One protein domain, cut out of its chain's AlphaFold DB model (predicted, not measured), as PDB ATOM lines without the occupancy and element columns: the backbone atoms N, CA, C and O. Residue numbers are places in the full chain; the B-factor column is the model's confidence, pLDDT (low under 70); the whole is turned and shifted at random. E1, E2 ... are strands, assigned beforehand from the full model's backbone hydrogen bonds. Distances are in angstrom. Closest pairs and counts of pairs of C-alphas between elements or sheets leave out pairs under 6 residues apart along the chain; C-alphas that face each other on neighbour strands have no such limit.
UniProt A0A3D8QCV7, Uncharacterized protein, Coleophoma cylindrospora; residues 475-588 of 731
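AT A GLANCE: This is residues 475 to 588 of the 731 residues of an uncharacterized protein of Coleophoma cylindrospora (UniProt A0A3D8QCV7). Two lobes built of strands sit end to end, and the strand E9 bridges from the first to the second where E8 runs on into it. In the first lobe the short hairpins E1-E2 and E3-E4 pack, through E1 and E4, on a four-stranded sheet; in the second, E11 of the small sheet E9-E10-E11 packs beside E12 and E13 of another four-stranded sheet. The printed part has 114 residues, with no named helix and fifteen named strands, E1 to E15 in chain order, and its class is all strand. The larger sheets run E5-E6-E7-E8 and E12-E13-E14-E15, both antiparallel. The whole is loose, with a radius of gyration of the C-alphas of 17.1 A, and elongated, spanning 53 by 27 by 21 A.

HOW THE PARTS SIT: E1, residues 478 to 480, and E2, residues 483 to 485, form a hairpin, with N 478 and O 485 2.8 A apart. E3, residues 495 to 497, and E4, residues 500 to 502, form another, with N 502 and O 495 2.8 A apart; residues 488 to 489 also pair antiparallel with 495 to 496 of E3. E5, residues 507 to 510, E6, 513 to 517, E7, 523 to 526, and E8, 529 to 533, form a meander, each strand the antiparallel neighbour of the one before, in a strongly twisted sheet. Within hydrogen-bond range are N 515 and O 508, 2.8 A, N 516 and O 525, 2.9 A, and N 524 and O 532, 2.9 A. The closest C-alphas of E1 and E7 are those of Val 480 and Val 526, 6.7 A apart; those of E4 and E6 are Leu 502 and Leu 517, 6.7 A. E8 runs on into E9, residues 536 to 544, at 28 degrees. E9, E10, residues 550 to 552, and E11, residues 555 to 557, form a second meander, with N 551 and O 543 2.8 A apart and N 557 and O 550 2.7 A apart. E12, residues 562 to 565, E13, 568 to 572, E14, 578 to 581, and E15, 584 to 587, form the third, with N 570 and O 563, N 580 and O 571, and N 581 and O 584 each 2.8 A apart. The closest C-alphas of E11 and E12 are those of Leu 557 and Val 563, 6.2 A apart. E7 is apart from E12.

IN THESE COORDINATES: E1 begins at C-alpha 478, (-178.267, -16.686, -76.438). E9 is the longest strand, 25.4 A from C-alpha 536 at (-168.594, -11.286, -80.455) to C-alpha 544; E6 and E13 measure 13.2 A each. E15 ends at C-alpha 587, (-163.008, -6.837, -101.922).

THE WHOLE: The C-alphas of Gly 512 and Pro 546, the two farthest apart, are 53.4 A from each other. The printed part has no cut and no long link. Its mean pLDDT is 87.0; residues 530 to 532, 535 to 536 and 587 to 588 are under 70.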
ATOM      1  N   SER A 475    -172.230 -14.730 -84.340       75.56
ATOM      2  CA  SER A 475    -173.460 -14.620 -83.546       75.56
ATOM      3  C   SER A 475    -173.263 -15.306 -82.185       75.56
ATOM      4  O   SER A 475    -173.061 -16.523 -82.158       75.56
ATOM      5  N   PRO A 476    -173.328 -14.583 -81.052       80.25
ATOM      6  CA  PRO A 476    -173.153 -15.184 -79.737       80.25
ATOM      7  C   PRO A 476    -174.386 -16.001 -79.355       80.25
ATOM      8  O   PRO A 476    -175.521 -15.602 -79.614       80.25
ATOM      9  N   ALA A 477    -174.167 -17.148 -78.721       86.12
ATOM     10  CA  ALA A 477    -175.237 -18.067 -78.364       86.12
ATOM     11  C   ALA A 477    -176.073 -17.534 -77.184       86.12
ATOM     12  O   ALA A 477    -175.626 -17.508 -76.035       86.12
ATOM     13  N   ILE A 478    -177.317 -17.140 -77.456       88.44
ATOM     14  CA  ILE A 478    -178.267 -16.686 -76.438       88.44
ATOM     15  C   ILE A 478    -178.787 -17.919 -75.699       88.44
ATOM     16  O   ILE A 478    -179.532 -18.725 -76.259       88.44
ATOM     17  N   VAL A 479    -178.391 -18.072 -74.436       89.56
ATOM     18  CA  VAL A 479    -178.918 -19.114 -73.547       89.56
ATOM     19  C   VAL A 479    -180.155 -18.574 -72.835       89.56
ATOM     20  O   VAL A 479    -180.108 -17.498 -72.244       89.56
ATOM     21  N   VAL A 480    -181.250 -19.328 -72.887       91.19
ATOM     22  CA  VAL A 480    -182.526 -19.013 -72.234       91.19
ATOM     23  C   VAL A 480    -182.949 -20.258 -71.459       91.19
ATOM     24  O   VAL A 480    -183.262 -21.298 -72.040       91.19
ATOM     25  N   GLY A 481    -182.872 -20.192 -70.130       90.12
ATOM     26  CA  GLY A 481    -183.067 -21.353 -69.260       90.12
ATOM     27  C   GLY A 481    -182.056 -22.464 -69.556       90.12
ATOM     28  O   GLY A 481    -180.867 -22.314 -69.288       90.12
ATOM     29  N   SER A 482    -182.536 -23.584 -70.098       90.81
ATOM     30  CA  SER A 482    -181.718 -24.734 -70.511       90.81
ATOM     31  C   SER A 482    -181.473 -24.821 -72.024       90.81
ATOM     32  O   SER A 482    -180.775 -25.733 -72.467       90.81
ATOM     33  N   GLN A 483    -182.039 -23.908 -72.821       92.38
ATOM     34  CA  GLN A 483    -181.989 -23.946 -74.283       92.38
ATOM     35  C   GLN A 483    -181.040 -22.877 -74.838       92.38
ATOM     36  O   GLN A 483    -180.834 -21.827 -74.229       92.38
ATOM     37  N   MET A 484    -180.428 -23.156 -75.988       90.06
ATOM     38  CA  MET A 484    -179.414 -22.306 -76.612       90.06
ATOM     39  C   MET A 484    -179.843 -21.942 -78.033       90.06
ATOM     40  O   MET A 484    -180.111 -22.827 -78.844       90.06
ATOM     41  N   TYR A 485    -179.879 -20.646 -78.338       91.00
ATOM     42  CA  TYR A 485    -180.292 -20.106 -79.630       91.00
ATOM     43  C   TYR A 485    -179.158 -19.308 -80.271       91.00
ATOM     44  O   TYR A 485    -178.568 -18.433 -79.638       91.00
ATOM     45  N   THR A 486    -178.897 -19.552 -81.553       88.56
ATOM     46  CA  THR A 486    -178.017 -18.694 -82.356       88.56
ATOM     47  C   THR A 486    -178.859 -17.570 -82.968       88.56
ATOM     48  O   THR A 486    -179.719 -17.868 -83.800       88.56
ATOM     49  N   PRO A 487    -178.669 -16.294 -82.581       88.38
ATOM     50  CA  PRO A 487    -179.427 -15.190 -83.151       88.38
ATOM     51  C   PRO A 487    -179.023 -14.939 -84.603       88.38
ATOM     52  O   PRO A 487    -177.835 -14.878 -84.929       88.38
ATOM     53  N   SER A 488    -180.015 -14.721 -85.465       85.62
ATOM     54  CA  SER A 488    -179.782 -14.168 -86.802       85.62
ATOM     55  C   SER A 488    -179.920 -12.648 -86.742       85.62
ATOM     56  O   SER A 488    -180.985 -12.152 -86.377       85.62
ATOM     57  N   VAL A 489    -178.858 -11.902 -87.048       83.81
ATOM     58  CA  VAL A 489    -178.908 -10.429 -87.097       83.81
ATOM     59  C   VAL A 489    -179.694  -9.947 -88.321       83.81
ATOM     60  O   VAL A 489    -179.603 -10.536 -89.397       83.81
ATOM     61  N   LEU A 490    -180.461  -8.866 -88.169       83.50
ATOM     62  CA  LEU A 490    -181.253  -8.272 -89.249       83.50
ATOM     63  C   LEU A 490    -180.614  -6.979 -89.761       83.50
ATOM     64  O   LEU A 490    -180.253  -6.103 -88.977       83.50
ATOM     65  N   SER A 491    -180.556  -6.812 -91.085       78.06
ATOM     66  CA  SER A 491    -179.939  -5.646 -91.744       78.06
ATOM     67  C   SER A 491    -180.606  -4.304 -91.413       78.06
ATOM     68  O   SER A 491    -179.987  -3.260 -91.583       78.06
ATOM     69  N   ALA A 492    -181.856  -4.321 -90.937       81.44
ATOM     70  CA  ALA A 492    -182.598  -3.141 -90.482       81.44
ATOM     71  C   ALA A 492    -182.368  -2.802 -88.990       81.44
ATOM     72  O   ALA A 492    -183.009  -1.897 -88.458       81.44
ATOM     73  N   GLY A 493    -181.484  -3.537 -88.306       80.69
ATOM     74  CA  GLY A 493    -181.371  -3.542 -86.850       80.69
ATOM     75  C   GLY A 493    -182.350  -4.529 -86.204       80.69
ATOM     76  O   GLY A 493    -183.468  -4.735 -86.678       80.69
ATOM     77  N   GLY A 494    -181.919  -5.156 -85.109       89.62
ATOM     78  CA  GLY A 494    -182.648  -6.245 -84.457       89.62
ATOM     79  C   GLY A 494    -182.051  -7.629 -84.721       89.62
ATOM     80  O   GLY A 494    -181.105  -7.795 -85.495       89.62
ATOM     81  N   ILE A 495    -182.614  -8.630 -84.049       92.31
ATOM     82  CA  ILE A 495    -182.210 -10.039 -84.135       92.31
ATOM     83  C   ILE A 495    -183.431 -10.956 -84.209       92.31
ATOM     84  O   ILE A 495    -184.496 -10.613 -83.706       92.31
ATOM     85  N   VAL A 496    -183.276 -12.148 -84.780       92.50
ATOM     86  CA  VAL A 496    -184.269 -13.228 -84.699       92.50
ATOM     87  C   VAL A 496    -183.813 -14.252 -83.664       92.50
ATOM     88  O   VAL A 496    -182.733 -14.827 -83.807       92.50
ATOM     89  N   VAL A 497    -184.639 -14.503 -82.645       93.19
ATOM     90  CA  VAL A 497    -184.412 -15.494 -81.576       93.19
ATOM     91  C   VAL A 497    -185.633 -16.402 -81.486       93.19
ATOM     92  O   VAL A 497    -186.762 -15.920 -81.520       93.19
ATOM     93  N   ALA A 498    -185.431 -17.722 -81.418       92.94
ATOM     94  CA  ALA A 498    -186.517 -18.715 -81.402       92.94
ATOM     95  C   ALA A 498    -187.579 -18.519 -82.520       92.94
ATOM     96  O   ALA A 498    -188.759 -18.805 -82.331       92.94
ATOM     97  N   GLY A 499    -187.167 -18.003 -83.688       94.19
ATOM     98  CA  GLY A 499    -188.052 -17.711 -84.828       94.19
ATOM     99  C   GLY A 499    -188.846 -16.398 -84.743       94.19
ATOM    100  O   GLY A 499    -189.606 -16.103 -85.660       94.19
ATOM    101  N   GLN A 500    -188.668 -15.598 -83.689       95.06
ATOM    102  CA  GLN A 500    -189.338 -14.309 -83.489       95.06
ATOM    103  C   GLN A 500    -188.350 -13.143 -83.628       95.06
ATOM    104  O   GLN A 500    -187.200 -13.243 -83.201       95.06
ATOM    105  N   THR A 501    -188.800 -12.025 -84.203       94.81
ATOM    106  CA  THR A 501    -187.984 -10.813 -84.372       94.81
ATOM    107  C   THR A 501    -188.025  -9.930 -83.130       94.81
ATOM    108  O   THR A 501    -189.092  -9.488 -82.709       94.81
ATOM    109  N   LEU A 502    -186.847  -9.602 -82.609       95.06
ATOM    110  CA  LEU A 502    -186.616  -8.680 -81.509       95.06
ATOM    111  C   LEU A 502    -185.936  -7.410 -82.043       95.06
ATOM    112  O   LEU A 502    -184.778  -7.439 -82.465       95.06
ATOM    113  N   THR A 503    -186.670  -6.299 -82.059       95.44
ATOM    114  CA  THR A 503    -186.186  -4.988 -82.518       95.44
ATOM    115  C   THR A 503    -185.360  -4.272 -81.450       95.44
ATOM    116  O   THR A 503    -185.443  -4.575 -80.260       95.44
ATOM    117  N   THR A 504    -184.536  -3.309 -81.869       93.19
ATOM    118  CA  THR A 504    -183.690  -2.499 -80.977       93.19
ATOM    119  C   THR A 504    -184.518  -1.772 -79.911       93.19
ATOM    120  O   THR A 504    -185.449  -1.046 -80.245       93.19
ATOM    121  N   GLY A 505    -184.185  -1.961 -78.629       94.19
ATOM    122  CA  GLY A 505    -184.960  -1.444 -77.493       94.19
ATOM    123  C   GLY A 505    -186.231  -2.240 -77.162       94.19
ATOM    124  O   GLY A 505    -186.889  -1.941 -76.167       94.19
ATOM    125  N   GLY A 506    -186.586  -3.242 -77.970       96.00
ATOM    126  CA  GLY A 506    -187.735  -4.114 -77.750       96.00
ATOM    127  C   GLY A 506    -187.463  -5.234 -76.745       96.00
ATOM    128  O   GLY A 506    -186.315  -5.566 -76.429       96.00
ATOM    129  N   ASN A 507    -188.547  -5.855 -76.279       95.81
ATOM    130  CA  ASN A 507    -188.519  -7.100 -75.519       95.81
ATOM    131  C   ASN A 507    -189.483  -8.141 -76.116       95.81
ATOM    132  O   ASN A 507    -190.358  -7.822 -76.921       95.81
ATOM    133  N   MET A 508    -189.273  -9.400 -75.751       95.31
ATOM    134  CA  MET A 508    -190.087 -10.557 -76.123       95.31
ATOM    135  C   MET A 508    -190.031 -11.604 -75.005       95.31
ATOM    136  O   MET A 508    -189.190 -11.495 -74.115       95.31
ATOM    137  N   VAL A 509    -190.854 -12.654 -75.061       95.00
ATOM    138  CA  VAL A 509    -190.784 -13.779 -74.110       95.00
ATOM    139  C   VAL A 509    -190.499 -15.087 -74.852       95.00
ATOM    140  O   VAL A 509    -191.172 -15.408 -75.830       95.00
ATOM    141  N   VAL A 510    -189.514 -15.848 -74.367       93.81
ATOM    142  CA  VAL A 510    -189.187 -17.217 -74.809       93.81
ATOM    143  C   VAL A 510    -189.107 -18.101 -73.569       93.81
ATOM    144  O   VAL A 510    -188.466 -17.723 -72.592       93.81
ATOM    145  N   ASP A 511    -189.790 -19.247 -73.580       92.56
ATOM    146  CA  ASP A 511    -189.818 -20.227 -72.481       92.56
ATOM    147  C   ASP A 511    -190.072 -19.614 -71.081       92.56
ATOM    148  O   ASP A 511    -189.553 -20.067 -70.063       92.56
ATOM    149  N   GLY A 512    -190.889 -18.553 -71.031       94.06
ATOM    150  CA  GLY A 512    -191.245 -17.825 -69.806       94.06
ATOM    151  C   GLY A 512    -190.235 -16.768 -69.339       94.06
ATOM    152  O   GLY A 512    -190.511 -16.073 -68.365       94.06
ATOM    153  N   MET A 513    -189.101 -16.597 -70.026       94.69
ATOM    154  CA  MET A 513    -188.109 -15.552 -69.750       94.69
ATOM    155  C   MET A 513    -188.220 -14.396 -70.742       94.69
ATOM    156  O   MET A 513    -188.291 -14.598 -71.956       94.69
ATOM    157  N   THR A 514    -188.176 -13.169 -70.224       94.81
ATOM    158  CA  THR A 514    -188.120 -11.955 -71.044       94.81
ATOM    159  C   THR A 514    -186.729 -11.797 -71.653       94.81
ATOM    160  O   THR A 514    -185.746 -11.669 -70.927       94.81
ATOM    161  N   ILE A 515    -186.636 -11.764 -72.979       95.31
ATOM    162  CA  ILE A 515    -185.425 -11.388 -73.715       95.31
ATOM    163  C   ILE A 515    -185.582  -9.929 -74.145       95.31
ATOM    164  O   ILE A 515    -186.594  -9.584 -74.750       95.31
ATOM    165  N   SER A 516    -184.599  -9.076 -73.858       94.62
ATOM    166  CA  SER A 516    -184.612  -7.662 -74.266       94.62
ATOM    167  C   SER A 516    -183.361  -7.305 -75.060       94.62
ATOM    168  O   SER A 516    -182.251  -7.647 -74.652       94.62
ATOM    169  N   LEU A 517    -183.524  -6.593 -76.174       93.69
ATOM    170  CA  LEU A 517    -182.412  -6.065 -76.961       93.69
ATOM    171  C   LEU A 517    -182.143  -4.622 -76.534       93.69
ATOM    172  O   LEU A 517    -183.029  -3.774 -76.611       93.69
ATOM    173  N   ALA A 518    -180.917  -4.331 -76.098       91.25
ATOM    174  CA  ALA A 518    -180.520  -2.990 -75.676       91.25
ATOM    175  C   ALA A 518    -180.784  -1.936 -76.771       91.25
ATOM    176  O   ALA A 518    -180.718  -2.229 -77.965       91.25
ATOM    177  N   SER A 519    -181.023  -0.683 -76.374       88.88
ATOM    178  CA  SER A 519    -181.370   0.428 -77.281       88.88
ATOM    179  C   SER A 519    -180.280   0.811 -78.295       88.88
ATOM    180  O   SER A 519    -180.574   1.509 -79.259       88.88
ATOM    181  N   GLY A 520    -179.043   0.332 -78.125       84.94
ATOM    182  CA  GLY A 520    -177.967   0.428 -79.125       84.94
ATOM    183  C   GLY A 520    -177.824  -0.801 -80.038       84.94
ATOM    184  O   GLY A 520    -176.842  -0.904 -80.768       84.94
ATOM    185  N   GLY A 521    -178.719  -1.791 -79.938       86.12
ATOM    186  CA  GLY A 521    -178.659  -3.056 -80.686       86.12
ATOM    187  C   GLY A 521    -177.473  -3.964 -80.326       86.12
ATOM    188  O   GLY A 521    -177.287  -5.008 -80.941       86.12
ATOM    189  N   SER A 522    -176.652  -3.574 -79.347       84.69
ATOM    190  CA  SER A 522    -175.315  -4.140 -79.113       84.69
ATOM    191  C   SER A 522    -175.276  -5.251 -78.061       84.69
ATOM    192  O   SER A 522    -174.227  -5.868 -77.877       84.69
ATOM    193  N   ALA A 523    -176.379  -5.518 -77.355       88.81
ATOM    194  CA  ALA A 523    -176.433  -6.545 -76.318       88.81
ATOM    195  C   ALA A 523    -177.844  -7.087 -76.049       88.81
ATOM    196  O   ALA A 523    -178.824  -6.348 -76.140       88.81
ATOM    197  N   VAL A 524    -177.923  -8.358 -75.645       91.44
ATOM    198  CA  VAL A 524    -179.156  -9.049 -75.239       91.44
ATOM    199  C   VAL A 524    -179.156  -9.304 -73.735       91.44
ATOM    200  O   VAL A 524    -178.226  -9.913 -73.212       91.44
ATOM    201  N   VAL A 525    -180.218  -8.874 -73.059       92.44
ATOM    202  CA  VAL A 525    -180.540  -9.188 -71.657       92.44
ATOM    203  C   VAL A 525    -181.503 -10.378 -71.635       92.44
ATOM    204  O   VAL A 525    -182.411 -10.431 -72.468       92.44
ATOM    205  N   VAL A 526    -181.329 -11.321 -70.701       93.69
ATOM    206  CA  VAL A 526    -182.218 -12.489 -70.542       93.69
ATOM    207  C   VAL A 526    -182.675 -12.592 -69.087       93.69
ATOM    208  O   VAL A 526    -181.866 -12.787 -68.179       93.69
ATOM    209  N   GLY A 527    -183.984 -12.448 -68.866       92.38
ATOM    210  CA  GLY A 527    -184.552 -12.224 -67.538       92.38
ATOM    211  C   GLY A 527    -183.950 -10.975 -66.893       92.38
ATOM    212  O   GLY A 527    -183.699  -9.979 -67.569       92.38
ATOM    213  N   ASP A 528    -183.649 -11.060 -65.601       88.44
ATOM    214  CA  ASP A 528    -182.962 -10.004 -64.847       88.44
ATOM    215  C   ASP A 528    -181.421 -10.097 -64.941       88.44
ATOM    216  O   ASP A 528    -180.708  -9.467 -64.158       88.44
ATOM    217  N   SER A 529    -180.878 -10.930 -65.846       79.62
ATOM    218  CA  SER A 529    -179.453 -11.287 -65.881       79.62
ATOM    219  C   SER A 529    -178.694 -10.773 -67.110       79.62
ATOM    220  O   SER A 529    -179.263 -10.416 -68.142       79.62
ATOM    221  N   THR A 530    -177.374 -10.680 -66.945       66.56
ATOM    222  CA  THR A 530    -176.513  -9.695 -67.611       66.56
ATOM    223  C   THR A 530    -176.436  -9.816 -69.136       66.56
ATOM    224  O   THR A 530    -176.386 -10.902 -69.707       66.56
ATOM    225  N   THR A 531    -176.323  -8.650 -69.775       63.78
ATOM    226  CA  THR A 531    -176.061  -8.434 -71.202       63.78
ATOM    227  C   THR A 531    -175.007  -9.369 -71.807       63.78
ATOM    228  O   THR A 531    -173.811  -9.194 -71.558       63.78
ATOM    229  N   GLN A 532    -175.421 -10.262 -72.708       67.31
ATOM    230  CA  GLN A 532    -174.519 -10.836 -73.709       67.31
ATOM    231  C   GLN A 532    -174.291  -9.812 -74.825       67.31
ATOM    232  O   GLN A 532    -175.246  -9.385 -75.474       67.31
ATOM    233  N   ALA A 533    -173.041  -9.406 -75.057       74.00
ATOM    234  CA  ALA A 533    -172.692  -8.494 -76.146       74.00
ATOM    235  C   ALA A 533    -172.873  -9.189 -77.506       74.00
ATOM    236  O   ALA A 533    -172.276 -10.236 -77.742       74.00
ATOM    237  N   LEU A 534    -173.674  -8.601 -78.401       70.38
ATOM    238  CA  LEU A 534    -174.031  -9.183 -79.703       70.38
ATOM    239  C   LEU A 534    -172.870  -9.218 -80.703       70.38
ATOM    240  O   LEU A 534    -172.883 -10.014 -81.637       70.38
ATOM    241  N   THR A 535    -171.864  -8.374 -80.505       65.75
ATOM    242  CA  THR A 535    -170.680  -8.248 -81.360       65.75
ATOM    243  C   THR A 535    -169.498  -9.051 -80.814       65.75
ATOM    244  O   THR A 535    -168.403  -8.528 -80.596       65.75
ATOM    245  N   ALA A 536    -169.705 -10.355 -80.619       67.12
ATOM    246  CA  ALA A 536    -168.594 -11.286 -80.455       67.12
ATOM    247  C   ALA A 536    -167.823 -11.372 -81.787       67.12
ATOM    248  O   ALA A 536    -168.312 -11.918 -82.773       67.12
ATOM    249  N   SER A 537    -166.624 -10.796 -81.828       77.88
ATOM    250  CA  SER A 537    -165.781 -10.731 -83.024       77.88
ATOM    251  C   SER A 537    -164.662 -11.768 -82.951       77.88
ATOM    252  O   SER A 537    -163.788 -11.668 -82.090       77.88
ATOM    253  N   GLN A 538    -164.659 -12.743 -83.861       81.44
ATOM    254  CA  GLN A 538    -163.619 -13.767 -83.943       81.44
ATOM    255  C   GLN A 538    -162.587 -13.399 -85.014       81.44
ATOM    256  O   GLN A 538    -162.907 -13.289 -86.196       81.44
ATOM    257  N   THR A 539    -161.325 -13.245 -84.615       82.94
ATOM    258  CA  THR A 539    -160.198 -13.117 -85.547       82.94
ATOM    259  C   THR A 539    -159.845 -14.485 -86.132       82.94
ATOM    260  O   THR A 539    -159.365 -15.371 -85.428       82.94
ATOM    261  N   LEU A 540    -160.070 -14.657 -87.434       87.56
ATOM    262  CA  LEU A 540    -159.715 -15.850 -88.197       87.56
ATOM    263  C   LEU A 540    -158.382 -15.627 -88.904       87.56
ATOM    264  O   LEU A 540    -158.259 -14.692 -89.694       87.56
ATOM    265  N   SER A 541    -157.401 -16.498 -88.678       85.94
ATOM    266  CA  SER A 541    -156.159 -16.485 -89.453       85.94
ATOM    267  C   SER A 541    -156.423 -16.860 -90.915       85.94
ATOM    268  O   SER A 541    -157.175 -17.801 -91.199       85.94
ATOM    269  N   VAL A 542    -155.789 -16.127 -91.836       88.88
ATOM    270  CA  VAL A 542    -155.876 -16.371 -93.280       88.88
ATOM    271  C   VAL A 542    -154.496 -16.590 -93.883       88.88
ATOM    272  O   VAL A 542    -153.559 -15.837 -93.619       88.88
ATOM    273  N   SER A 543    -154.377 -17.597 -94.744       88.06
ATOM    274  CA  SER A 543    -153.237 -17.758 -95.647       88.06
ATOM    275  C   SER A 543    -153.702 -17.983 -97.084       88.06
ATOM    276  O   SER A 543    -154.795 -18.474 -97.344       88.06
ATOM    277  N   THR A 544    -152.870 -17.594 -98.041       86.19
ATOM    278  CA  THR A 544    -153.096 -17.788 -99.481       86.19
ATOM    279  C   THR A 544    -152.578 -19.152 -99.936       86.19
ATOM    280  O   THR A 544    -151.421 -19.479 -99.659       86.19
ATOM    281  N   LEU A 545    -153.368 -19.913-100.697       83.31
ATOM    282  CA  LEU A 545    -152.872 -21.079-101.434       83.31
ATOM    283  C   LEU A 545    -152.262 -20.647-102.780       83.31
ATOM    284  O   LEU A 545    -152.749 -19.699-103.405       83.31
ATOM    285  N   PRO A 546    -151.268 -21.390-103.300       76.44
ATOM    286  CA  PRO A 546    -150.934 -21.343-104.718       76.44
ATOM    287  C   PRO A 546    -152.181 -21.634-105.569       76.44
ATOM    288  O   PRO A 546    -152.939 -22.551-105.259       76.44
ATOM    289  N   GLY A 547    -152.406 -20.851-106.628       77.56
ATOM    290  CA  GLY A 547    -153.617 -20.951-107.457       77.56
ATOM    291  C   GLY A 547    -154.820 -20.126-106.971       77.56
ATOM    292  O   GLY A 547    -155.920 -20.315-107.479       77.56
ATOM    293  N   GLY A 548    -154.639 -19.206-106.014       82.38
ATOM    294  CA  GLY A 548    -155.636 -18.168-105.704       82.38
ATOM    295  C   GLY A 548    -156.782 -18.583-104.773       82.38
ATOM    296  O   GLY A 548    -157.768 -17.859-104.670       82.38
ATOM    297  N   GLY A 549    -156.671 -19.725-104.090       88.25
ATOM    298  CA  GLY A 549    -157.532 -20.054-102.948       88.25
ATOM    299  C   GLY A 549    -157.039 -19.413-101.643       88.25
ATOM    300  O   GLY A 549    -155.894 -18.969-101.552       88.25
ATOM    301  N   LEU A 550    -157.874 -19.432-100.603       91.12
ATOM    302  CA  LEU A 550    -157.507 -19.045 -99.234       91.12
ATOM    303  C   LEU A 550    -157.685 -20.228 -98.273       91.12
ATOM    304  O   LEU A 550    -158.617 -21.006 -98.429       91.12
ATOM    305  N   VAL A 551    -156.844 -20.351 -97.247       92.31
ATOM    306  CA  VAL A 551    -157.181 -21.104 -96.033       92.31
ATOM    307  C   VAL A 551    -157.690 -20.091 -95.019       92.31
ATOM    308  O   VAL A 551    -156.956 -19.170 -94.670       92.31
ATOM    309  N   VAL A 552    -158.913 -20.264 -94.526       92.19
ATOM    310  CA  VAL A 552    -159.479 -19.452 -93.441       92.19
ATOM    311  C   VAL A 552    -159.794 -20.372 -92.269       92.19
ATOM    312  O   VAL A 552    -160.566 -21.318 -92.415       92.19
ATOM    313  N   ALA A 553    -159.165 -20.131 -91.114       90.75
ATOM    314  CA  ALA A 553    -159.327 -20.957 -89.907       90.75
ATOM    315  C   ALA A 553    -159.158 -22.481 -90.144       90.75
ATOM    316  O   ALA A 553    -159.836 -23.303 -89.530       90.75
ATOM    317  N   GLY A 554    -158.260 -22.861 -91.061       93.19
ATOM    318  CA  GLY A 554    -157.986 -24.255 -91.434       93.19
ATOM    319  C   GLY A 554    -158.878 -24.840 -92.540       93.19
ATOM    320  O   GLY A 554    -158.583 -25.934 -93.013       93.19
ATOM    321  N   GLN A 555    -159.920 -24.135 -92.996       94.56
ATOM    322  CA  GLN A 555    -160.764 -24.563 -94.118       94.56
ATOM    323  C   GLN A 555    -160.310 -23.919 -95.435       94.56
ATOM    324  O   GLN A 555    -160.086 -22.709 -95.489       94.56
ATOM    325  N   THR A 556    -160.198 -24.713 -96.503       93.62
ATOM    326  CA  THR A 556    -159.818 -24.221 -97.838       93.62
ATOM    327  C   THR A 556    -161.024 -23.662 -98.584       93.62
ATOM    328  O   THR A 556    -161.971 -24.379 -98.894       93.62
ATOM    329  N   LEU A 557    -160.937 -22.386 -98.928       93.56
ATOM    330  CA  LEU A 557    -161.901 -21.610 -99.685       93.56
ATOM    331  C   LEU A 557    -161.363 -21.401-101.114       93.56
ATOM    332  O   LEU A 557    -160.409 -20.652-101.335       93.56
ATOM    333  N   THR A 558    -161.939 -22.110-102.084       93.81
ATOM    334  CA  THR A 558    -161.579 -22.031-103.511       93.81
ATOM    335  C   THR A 558    -162.312 -20.890-104.224       93.81
ATOM    336  O   THR A 558    -163.332 -20.404-103.745       93.81
ATOM    337  N   SER A 559    -161.814 -20.458-105.390       89.25
ATOM    338  CA  SER A 559    -162.476 -19.440-106.228       89.25
ATOM    339  C   SER A 559    -163.906 -19.863-106.589       89.25
ATOM    340  O   SER A 559    -164.095 -20.897-107.224       89.25
ATOM    341  N   GLY A 560    -164.902 -19.058-106.210       91.81
ATOM    342  CA  GLY A 560    -166.329 -19.358-106.365       91.81
ATOM    343  C   GLY A 560    -166.914 -20.295-105.297       91.81
ATOM    344  O   GLY A 560    -168.122 -20.521-105.293       91.81
ATOM    345  N   GLY A 561    -166.087 -20.839-104.400       93.81
ATOM    346  CA  GLY A 561    -166.502 -21.704-103.298       93.81
ATOM    347  C   GLY A 561    -166.879 -20.932-102.032       93.81
ATOM    348  O   GLY A 561    -166.615 -19.733-101.906       93.81
ATOM    349  N   ASN A 562    -167.473 -21.642-101.071       94.94
ATOM    350  CA  ASN A 562    -167.818 -21.126 -99.750       94.94
ATOM    351  C   ASN A 562    -167.423 -22.085 -98.612       94.94
ATOM    352  O   ASN A 562    -167.308 -23.294 -98.801       94.94
ATOM    353  N   VAL A 563    -167.209 -21.526 -97.419       93.81
ATOM    354  CA  VAL A 563    -166.982 -22.244 -96.152       93.81
ATOM    355  C   VAL A 563    -167.809 -21.587 -95.048       93.81
ATOM    356  O   VAL A 563    -168.110 -20.396 -95.127       93.81
ATOM    357  N   VAL A 564    -168.160 -22.332 -94.001       92.31
ATOM    358  CA  VAL A 564    -168.839 -21.770 -92.820       92.31
ATOM    359  C   VAL A 564    -167.860 -21.735 -91.652       92.31
ATOM    360  O   VAL A 564    -167.307 -22.767 -91.271       92.31
ATOM    361  N   VAL A 565    -167.643 -20.553 -91.069       86.94
ATOM    362  CA  VAL A 565    -166.783 -20.355 -89.892       86.94
ATOM    363  C   VAL A 565    -167.509 -19.480 -88.874       86.94
ATOM    364  O   VAL A 565    -168.055 -18.438 -89.225       86.94
ATOM    365  N   GLY A 566    -167.554 -19.914 -87.611       82.88
ATOM    366  CA  GLY A 566    -168.207 -19.150 -86.540       82.88
ATOM    367  C   GLY A 566    -169.711 -18.906 -86.756       82.88
ATOM    368  O   GLY A 566    -170.257 -17.934 -86.244       82.88
ATOM    369  N   GLY A 567    -170.367 -19.760 -87.552       83.19
ATOM    370  CA  GLY A 567    -171.763 -19.615 -87.982       83.19
ATOM    371  C   GLY A 567    -171.961 -18.783 -89.256       83.19
ATOM    372  O   GLY A 567    -173.014 -18.893 -89.875       83.19
ATOM    373  N   GLN A 568    -170.958 -18.015 -89.692       85.75
ATOM    374  CA  GLN A 568    -171.040 -17.187 -90.894       85.75
ATOM    375  C   GLN A 568    -170.548 -17.924 -92.137       85.75
ATOM    376  O   GLN A 568    -169.510 -18.586 -92.112       85.75
ATOM    377  N   THR A 569    -171.253 -17.744 -93.253       91.38
ATOM    378  CA  THR A 569    -170.775 -18.165 -94.576       91.38
ATOM    379  C   THR A 569    -169.773 -17.146 -95.112       91.38
ATOM    380  O   THR A 569    -170.096 -15.964 -95.252       91.38
ATOM    381  N   LEU A 570    -168.572 -17.620 -95.437       93.31
ATOM    382  CA  LEU A 570    -167.549 -16.904 -96.188       93.31
ATOM    383  C   LEU A 570    -167.503 -17.486 -97.606       93.31
ATOM    384  O   LEU A 570    -167.345 -18.697 -97.753       93.31
ATOM    385  N   SER A 571    -167.589 -16.649 -98.637       93.31
ATOM    386  CA  SER A 571    -167.526 -17.066-100.048       93.31
ATOM    387  C   SER A 571    -166.424 -16.307-100.779       93.31
ATOM    388  O   SER A 571    -166.399 -15.082-100.717       93.31
ATOM    389  N   LEU A 572    -165.530 -16.986-101.499       92.69
ATOM    390  CA  LEU A 572    -164.515 -16.308-102.316       92.69
ATOM    391  C   LEU A 572    -165.093 -16.040-103.708       92.69
ATOM    392  O   LEU A 572    -165.516 -16.958-104.407       92.69
ATOM    393  N   VAL A 573    -165.122 -14.771-104.107       89.38
ATOM    394  CA  VAL A 573    -165.578 -14.307-105.422       89.38
ATOM    395  C   VAL A 573    -164.785 -15.015-106.523       89.38
ATOM    396  O   VAL A 573    -163.591 -15.287-106.373       89.38
ATOM    397  N   SER A 574    -165.449 -15.329-107.639       86.44
ATOM    398  CA  SER A 574    -164.800 -15.970-108.786       86.44
ATOM    399  C   SER A 574    -163.613 -15.133-109.282       86.44
ATOM    400  O   SER A 574    -163.733 -13.922-109.465       86.44
ATOM    401  N   GLY A 575    -162.455 -15.771-109.453       80.75
ATOM    402  CA  GLY A 575    -161.174 -15.112-109.723       80.75
ATOM    403  C   GLY A 575    -160.381 -14.702-108.471       80.75
ATOM    404  O   GLY A 575    -159.340 -14.068-108.607       80.75
ATOM    405  N   GLY A 576    -160.839 -15.040-107.259       82.31
ATOM    406  CA  GLY A 576    -160.111 -14.788-106.004       82.31
ATOM    407  C   GLY A 576    -160.116 -13.329-105.522       82.31
ATOM    408  O   GLY A 576    -159.446 -12.995-104.551       82.31
ATOM    409  N   SER A 577    -160.874 -12.450-106.182       81.62
ATOM    410  CA  SER A 577    -160.808 -10.983-106.056       81.62
ATOM    411  C   SER A 577    -161.574 -10.373-104.870       81.62
ATOM    412  O   SER A 577    -161.578  -9.155-104.683       81.62
ATOM    413  N   GLY A 578    -162.240 -11.188-104.052       85.62
ATOM    414  CA  GLY A 578    -163.075 -10.733-102.936       85.62
ATOM    415  C   GLY A 578    -163.490 -11.880-102.033       85.62
ATOM    416  O   GLY A 578    -163.742 -12.970-102.527       85.62
ATOM    417  N   VAL A 579    -163.607 -11.641-100.729       88.88
ATOM    418  CA  VAL A 579    -164.298 -12.548 -99.803       88.88
ATOM    419  C   VAL A 579    -165.604 -11.884 -99.385       88.88
ATOM    420  O   VAL A 579    -165.611 -10.763 -98.888       88.88
ATOM    421  N   VAL A 580    -166.720 -12.571 -99.585       89.19
ATOM    422  CA  VAL A 580    -168.046 -12.166 -99.118       89.19
ATOM    423  C   VAL A 580    -168.279 -12.811 -97.757       89.19
ATOM    424  O   VAL A 580    -168.221 -14.032 -97.654       89.19
ATOM    425  N   ILE A 581    -168.538 -12.016 -96.719       88.00
ATOM    426  CA  ILE A 581    -168.762 -12.480 -95.343       88.00
ATOM    427  C   ILE A 581    -170.215 -12.177 -94.979       88.00
ATOM    428  O   ILE A 581    -170.612 -11.014 -94.944       88.00
ATOM    429  N   GLY A 582    -171.034 -13.207 -94.749       81.81
ATOM    430  CA  GLY A 582    -172.444 -13.030 -94.367       81.81
ATOM    431  C   GLY A 582    -173.302 -12.276 -95.399       81.81
ATOM    432  O   GLY A 582    -174.311 -11.684 -95.039       81.81
ATOM    433  N   GLY A 583    -172.887 -12.261 -96.673       79.50
ATOM    434  CA  GLY A 583    -173.516 -11.486 -97.753       79.50
ATOM    435  C   GLY A 583    -172.860 -10.129 -98.050       79.50
ATOM    436  O   GLY A 583    -173.096  -9.576 -99.121       79.50
ATOM    437  N   SER A 584    -171.983  -9.625 -97.176       75.44
ATOM    438  CA  SER A 584    -171.242  -8.373 -97.387       75.44
ATOM    439  C   SER A 584    -169.901  -8.621 -98.081       75.44
ATOM    440  O   SER A 584    -169.049  -9.344 -97.566       75.44
ATOM    441  N   SER A 585    -169.688  -8.012 -99.249       76.50
ATOM    442  CA  SER A 585    -168.467  -8.183-100.049       76.50
ATOM    443  C   SER A 585    -167.286  -7.359 -99.521       76.50
ATOM    444  O   SER A 585    -167.195  -6.164 -99.792       76.50
ATOM    445  N   THR A 586    -166.318  -7.997 -98.860       74.38
ATOM    446  CA  THR A 586    -164.973  -7.427 -98.668       74.38
ATOM    447  C   THR A 586    -164.096  -7.736 -99.882       74.38
ATOM    448  O   THR A 586    -163.607  -8.853-100.058       74.38
ATOM    449  N   LYS A 587    -163.902  -6.741-100.757       68.56
ATOM    450  CA  LYS A 587    -163.008  -6.837-101.922       68.56
ATOM    451  C   LYS A 587    -161.571  -7.102-101.464       68.56
ATOM    452  O   LYS A 587    -161.026  -6.353-100.660       68.56
ATOM    453  N   LEU A 588    -160.966  -8.153-102.009       66.50
ATOM    454  CA  LEU A 588    -159.624  -8.596-101.669       66.50
ATOM    455  C   LEU A 588    -158.643  -7.764-102.491       66.50
ATOM    456  O   LEU A 588    -158.664  -7.819-103.723       66.50
TER     457      LEU A 588